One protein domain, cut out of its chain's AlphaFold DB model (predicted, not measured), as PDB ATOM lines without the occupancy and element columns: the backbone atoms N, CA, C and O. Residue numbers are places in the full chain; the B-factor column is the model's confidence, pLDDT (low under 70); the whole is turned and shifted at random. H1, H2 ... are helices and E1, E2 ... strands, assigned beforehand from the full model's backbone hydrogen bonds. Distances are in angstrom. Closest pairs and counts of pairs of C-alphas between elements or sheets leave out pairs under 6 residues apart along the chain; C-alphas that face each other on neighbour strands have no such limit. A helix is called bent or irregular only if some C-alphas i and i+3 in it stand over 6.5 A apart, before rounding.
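Overview. This is residues 72 to 119 of the 121 residues of an uncharacterized protein of marine sediment metagenome (UniProt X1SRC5). A long, bent hairpin of two strands, E1 and E2, makes one side of a loose, flat model, and a long link leads to it from the short helix H1 at the far side. Residues 72 to 77 of H1 and 80 to 85 stick out from the body. The printed part has 48 residues, in the order H1, E1, E2, with an antiparallel sheet E1 - E2; the class is mixed. The radius of gyration of the C-alphas is 13.1 A, and the spans are 36 by 30 by 15 A.

Along the chain. E1, residues 98 to 105, is 19.6 A long and begins at C-alpha 98 (126.366, 148.499, 74.367). E2, residues 111 to 117, is 19.5 A long and ends at C-alpha 117 (125.298, 143.866, 74.557). H1, residues 72 to 80, measures 12.2 A.

Arrangement. E1 and E2 form a hairpin, antiparallel at 157 degrees, with N 99 and O 116 at 2.8 A, within hydrogen-bond range. E1 bends by 60 degrees at residue 101. H1 is apart from E2; its O i to N i+4 pairs are each within hydrogen-bond range.

Size, cuts and confidence. The C-alphas farthest apart, of Glu 73 and Ala 108, are 37.9 A apart. The printed part has no cut. The link H1 to E1 is long, E1 to E2 tight. No printed residue is under 70 in pLDDT.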
ATOM      1  N   PRO A  72     141.057 147.574  93.932       96.31
ATOM      2  CA  PRO A  72     140.197 148.755  93.998       96.31
ATOM      3  C   PRO A  72     140.953 150.089  93.979       96.31
ATOM      4  O   PRO A  72     140.564 150.973  93.224       96.31
ATOM      5  N   GLU A  73     142.047 150.227  94.732       96.88
ATOM      6  CA  GLU A  73     142.842 151.465  94.744       96.88
ATOM      7  C   GLU A  73     143.456 151.750  93.372       96.88
ATOM      8  O   GLU A  73     143.426 152.884  92.896       96.88
ATOM      9  N   VAL A  74     143.959 150.714  92.696       95.00
ATOM     10  CA  VAL A  74     144.479 150.839  91.327       95.00
ATOM     11  C   VAL A  74     143.379 151.288  90.366       95.00
ATOM     12  O   VAL A  74     143.606 152.186  89.555       95.00
ATOM     13  N   ARG A  75     142.175 150.712  90.460       92.88
ATOM     14  CA  ARG A  75     141.034 151.133  89.637       92.88
ATOM     15  C   ARG A  75     140.707 152.609  89.869       92.88
ATOM     16  O   ARG A  75     140.564 153.342  88.895       92.88
ATOM     17  N   ASP A  76     140.618 153.043  91.122       94.38
ATOM     18  CA  ASP A  76     140.228 154.413  91.462       94.38
ATOM     19  C   ASP A  76     141.282 155.431  90.996       94.38
ATOM     20  O   ASP A  76     140.933 156.473  90.438       94.38
ATOM     21  N   LEU A  77     142.571 155.093  91.112       94.75
ATOM     22  CA  LEU A  77     143.657 155.887  90.531       94.75
ATOM     23  C   LEU A  77     143.515 156.022  89.015       94.75
ATOM     24  O   LEU A  77     143.682 157.117  88.486       94.75
ATOM     25  N   ILE A  78     143.188 154.937  88.307       92.88
ATOM     26  CA  ILE A  78     143.039 154.978  86.850       92.88
ATOM     27  C   ILE A  78     141.813 155.803  86.434       92.88
ATOM     28  O   ILE A  78     141.902 156.580  85.485       92.88
ATOM     29  N   VAL A  79     140.687 155.664  87.139       91.75
ATOM     30  CA  VAL A  79     139.467 156.453  86.894       91.75
ATOM     31  C   VAL A  79     139.722 157.944  87.148       91.75
ATOM     32  O   VAL A  79     139.239 158.782  86.390       91.75
ATOM     33  N   GLY A  80     140.517 158.278  88.171       92.56
ATOM     34  CA  GLY A  80     140.851 159.656  88.543       92.56
ATOM     35  C   GLY A  80     141.804 160.392  87.590       92.56
ATOM     36  O   GLY A  80     141.914 161.615  87.677       92.56
ATOM     37  N   ILE A  81     142.484 159.694  86.673       94.75
ATOM     38  CA  ILE A  81     143.321 160.313  85.628       94.75
ATOM     39  C   ILE A  81     142.427 160.984  84.573       94.75
ATOM     40  O   ILE A  81     141.324 160.512  84.289       94.75
ATOM     41  N   THR A  82     142.906 162.066  83.949       91.25
ATOM     42  CA  THR A  82     142.162 162.759  82.885       91.25
ATOM     43  C   THR A  82     141.879 161.835  81.699       91.25
ATOM     44  O   THR A  82     142.699 160.993  81.333       91.25
ATOM     45  N   GLU A  83     140.725 161.994  81.050       87.50
ATOM     46  CA  GLU A  83     140.295 161.068  79.988       87.50
ATOM     47  C   GLU A  83     141.275 161.000  78.820       87.50
ATOM     48  O   GLU A  83     141.493 159.941  78.243       87.50
ATOM     49  N   THR A  84     141.914 162.129  78.518       88.44
ATOM     50  CA  THR A  84     142.923 162.259  77.467       88.44
ATOM     51  C   THR A  84     144.219 161.510  77.768       88.44
ATOM     52  O   THR A  84     144.969 161.193  76.848       88.44
ATOM     53  N   GLU A  85     144.502 161.236  79.041       92.56
ATOM     54  CA  GLU A  85     145.704 160.523  79.478       92.56
ATOM     55  C   GLU A  85     145.441 159.030  79.726       92.56
ATOM     56  O   GLU A  85     146.380 158.226  79.719       92.56
ATOM     57  N   ARG A  86     144.174 158.627  79.909       91.25
ATOM     58  CA  ARG A  86     143.800 157.221  80.101       91.25
ATOM     59  C   ARG A  86     144.045 156.424  78.816       91.25
ATOM     60  O   ARG A  86     143.569 156.761  77.740       91.25
ATOM     61  N   LYS A  87     144.768 155.306  78.944       87.56
ATOM     62  CA  LYS A  87     145.037 154.349  77.847       87.56
ATOM     63  C   LYS A  87     144.141 153.113  77.885       87.56
ATOM     64  O   LYS A  87     144.443 152.115  77.238       87.56
ATOM     65  N   ILE A  88     143.078 153.163  78.680       88.88
ATOM     66  CA  ILE A  88     142.115 152.078  78.822       88.88
ATOM     67  C   ILE A  88     140.715 152.574  78.475       88.88
ATOM     68  O   ILE A  88     140.417 153.762  78.592       88.88
ATOM     69  N   VAL A  89     139.868 151.646  78.042       88.88
ATOM     70  CA  VAL A  89     138.471 151.911  77.704       88.88
ATOM     71  C   VAL A  89     137.633 151.747  78.970       88.88
ATOM     72  O   VAL A  89     137.608 150.663  79.550       88.88
ATOM     73  N   LEU A  90     136.971 152.820  79.408       88.75
ATOM     74  CA  LEU A  90     135.956 152.782  80.465       88.75
ATOM     75  C   LEU A  90     134.602 153.065  79.826       88.75
ATOM     76  O   LEU A  90     134.462 154.038  79.088       88.75
ATOM     77  N   THR A  91     133.622 152.220  80.119       89.81
ATOM     78  CA  THR A  91     132.251 152.356  79.631       89.81
ATOM     79  C   THR A  91     131.269 152.072  80.760       89.81
ATOM     80  O   THR A  91     131.447 151.119  81.519       89.81
ATOM     81  N   GLU A  92     130.233 152.906  80.852       90.56
ATOM     82  CA  GLU A  92     129.136 152.803  81.824       90.56
ATOM     83  C   GLU A  92     127.788 152.731  81.080       90.56
ATOM     84  O   GLU A  92     126.978 153.657  81.169       90.56
ATOM     85  N   PRO A  93     127.564 151.673  80.274       92.06
ATOM     86  CA  PRO A  93     126.357 151.559  79.461       92.06
ATOM     87  C   PRO A  93     125.111 151.387  80.335       92.06
ATOM     88  O   PRO A  93     125.151 150.726  81.377       92.06
ATOM     89  N   GLN A  94     123.998 151.966  79.899       92.81
ATOM     90  CA  GLN A  94     122.678 151.751  80.486       92.81
ATOM     91  C   GLN A  94     121.994 150.510  79.888       92.81
ATOM     92  O   GLN A  94     122.479 149.893  78.941       92.81
ATOM     93  N   THR A  95     120.849 150.117  80.450       92.88
ATOM     94  CA  THR A  95     120.018 149.043  79.882       92.88
ATOM     95  C   THR A  95     119.594 149.388  78.454       92.88
ATOM     96  O   THR A  95     119.111 150.495  78.213       92.88
ATOM     97  N   GLY A  96     119.763 148.441  77.528       89.94
ATOM     98  CA  GLY A  96     119.516 148.654  76.098       89.94
ATOM     99  C   GLY A  96     120.662 149.362  75.358       89.94
ATOM    100  O   GLY A  96     120.506 149.719  74.191       89.94
ATOM    101  N   GLU A  97     121.810 149.587  76.013       93.06
ATOM    102  CA  GLU A  97     123.033 150.115  75.395       93.06
ATOM    103  C   GLU A  97     124.144 149.056  75.294       93.06
ATOM    104  O   GLU A  97     124.082 147.986  75.892       93.06
ATOM    105  N   PHE A  98     125.214 149.381  74.563       91.06
ATOM    106  CA  PHE A  98     126.366 148.499  74.367       91.06
ATOM    107  C   PHE A  98     127.577 148.932  75.190       91.06
ATOM    108  O   PHE A  98     127.937 150.111  75.246       91.06
ATOM    109  N   LYS A  99     128.297 147.953  75.737       93.19
ATOM    110  CA  LYS A  99     129.615 148.156  76.337       93.19
ATOM    111  C   LYS A  99     130.702 148.085  75.264       93.19
ATOM    112  O   LYS A  99     130.874 147.033  74.660       93.19
ATOM    113  N   VAL A 100     131.513 149.134  75.082       93.56
ATOM    114  CA  VAL A 100     132.793 148.986  74.348       93.56
ATOM    115  C   VAL A 100     133.726 148.118  75.193       93.56
ATOM    116  O   VAL A 100     134.027 148.484  76.334       93.56
ATOM    117  N   ILE A 101     134.219 147.012  74.637       91.62
ATOM    118  CA  ILE A 101     135.186 146.125  75.302       91.62
ATOM    119  C   ILE A 101     136.608 146.276  74.753       91.62
ATOM    120  O   ILE A 101     137.569 146.059  75.490       91.62
ATOM    121  N   ALA A 102     136.760 146.701  73.496       91.69
ATOM    122  CA  ALA A 102     138.063 146.977  72.904       91.69
ATOM    123  C   ALA A 102     137.975 148.050  71.816       91.69
ATOM    124  O   ALA A 102     136.966 148.183  71.128       91.69
ATOM    125  N   ILE A 103     139.073 148.790  71.653       92.00
ATOM    126  CA  ILE A 103     139.299 149.705  70.533       92.00
ATOM    127  C   ILE A 103     140.655 149.344  69.937       92.00
ATOM    128  O   ILE A 103     141.671 149.383  70.635       92.00
ATOM    129  N   HIS A 104     140.687 148.994  68.658       92.00
ATOM    130  CA  HIS A 104     141.911 148.604  67.964       92.00
ATOM    131  C   HIS A 104     141.969 149.222  66.565       92.00
ATOM    132  O   HIS A 104     141.027 149.869  66.123       92.00
ATOM    133  N   ARG A 105     143.106 149.092  65.873       95.00
ATOM    134  CA  ARG A 105     143.214 149.472  64.459       95.00
ATOM    135  C   ARG A 105     143.191 148.223  63.601       95.00
ATOM    136  O   ARG A 105     143.959 147.300  63.856       95.00
ATOM    137  N   ASN A 106     142.362 148.222  62.567       93.19
ATOM    138  CA  ASN A 106     142.343 147.134  61.601       93.19
ATOM    139  C   ASN A 106     143.502 147.236  60.596       93.19
ATOM    140  O   ASN A 106     144.308 148.169  60.629       93.19
ATOM    141  N   ALA A 107     143.575 146.284  59.663       94.94
ATOM    142  CA  ALA A 107     144.620 146.241  58.637       94.94
ATOM    143  C   ALA A 107     144.653 147.491  57.731       94.94
ATOM    144  O   ALA A 107     145.698 147.805  57.163       94.94
ATOM    145  N   ALA A 108     143.539 148.222  57.614       94.81
ATOM    146  CA  ALA A 108     143.457 149.485  56.879       94.81
ATOM    147  C   ALA A 108     143.850 150.711  57.730       94.81
ATOM    148  O   ALA A 108     143.861 151.831  57.227       94.81
ATOM    149  N   GLY A 109     144.178 150.517  59.013       94.50
ATOM    150  CA  GLY A 109     144.574 151.575  59.942       94.50
ATOM    151  C   GLY A 109     143.412 152.359  60.555       94.50
ATOM    152  O   GLY A 109     143.669 153.315  61.293       94.50
ATOM    153  N   ASN A 110     142.168 151.954  60.283       95.75
ATOM    154  CA  ASN A 110     140.963 152.577  60.826       95.75
ATOM    155  C   ASN A 110     140.665 152.037  62.233       95.75
ATOM    156  O   ASN A 110     140.932 150.858  62.481       95.75
ATOM    157  N   PRO A 111     140.121 152.866  63.144       93.56
ATOM    158  CA  PRO A 111     139.663 152.388  64.439       93.56
ATOM    159  C   PRO A 111     138.475 151.434  64.267       93.56
ATOM    160  O   PRO A 111     137.541 151.718  63.517       93.56
ATOM    161  N   GLU A 112     138.526 150.319  64.977       94.94
ATOM    162  CA  GLU A 112     137.487 149.301  65.079       94.94
ATOM    163  C   GLU A 112     137.170 149.066  66.558       94.94
ATOM    164  O   GLU A 112     138.040 149.219  67.425       94.94
ATOM    165  N   TYR A 113     135.904 148.765  66.836       93.88
ATOM    166  CA  TYR A 113     135.346 148.699  68.178       93.88
ATOM    167  C   TYR A 113     134.658 147.355  68.366       93.88
ATOM    168  O   TYR A 113     133.779 147.006  67.576       93.88
ATOM    169  N   ASP A 114     135.019 146.661  69.439       93.44
ATOM    170  CA  ASP A 114     134.324 145.455  69.869       93.44
ATOM    171  C   ASP A 114     133.324 145.829  70.961       93.44
ATOM    172  O   ASP A 114     133.647 146.603  71.874       93.44
ATOM    173  N   TRP A 115     132.122 145.263  70.873       94.62
ATOM    174  CA  TRP A 115     130.998 145.588  71.747       94.62
ATOM    175  C   TRP A 115     130.425 144.333  72.397       94.62
ATOM    176  O   TRP A 115     130.411 143.268  71.783       94.62
ATOM    177  N   ASP A 116     129.920 144.491  73.616       92.62
ATOM    178  CA  ASP A 116     129.109 143.499  74.320       92.62
ATOM    179  C   ASP A 116     127.746 144.116  74.653       92.62
ATOM    180  O   ASP A 116     127.676 145.267  75.094       92.62
ATOM    181  N   ASP A 117     126.669 143.383  74.379       91.62
ATOM    182  CA  ASP A 117     125.298 143.866  74.557       91.62
ATOM    183  C   ASP A 117     124.894 143.801  76.033       91.62
ATOM    184  O   ASP A 117     125.187 142.818  76.716       91.62
ATOM    185  N   VAL A 118     124.224 144.842  76.532       89.69
ATOM    186  CA  VAL A 118     123.665 144.848  77.886       89.69
ATOM    187  C   VAL A 118     122.218 144.367  77.803       89.69
ATOM    188  O   VAL A 118     121.364 145.108  77.313       89.69
ATOM    189  N   PRO A 119     121.901 143.163  78.323       86.12
ATOM    190  CA  PRO A 119     120.564 142.603  78.201       86.12
ATOM    191  C   PRO A 119     119.491 143.525  78.789       86.12
ATOM    192  O   PRO A 119     119.644 144.057  79.892       86.12
TER     193      PRO A 119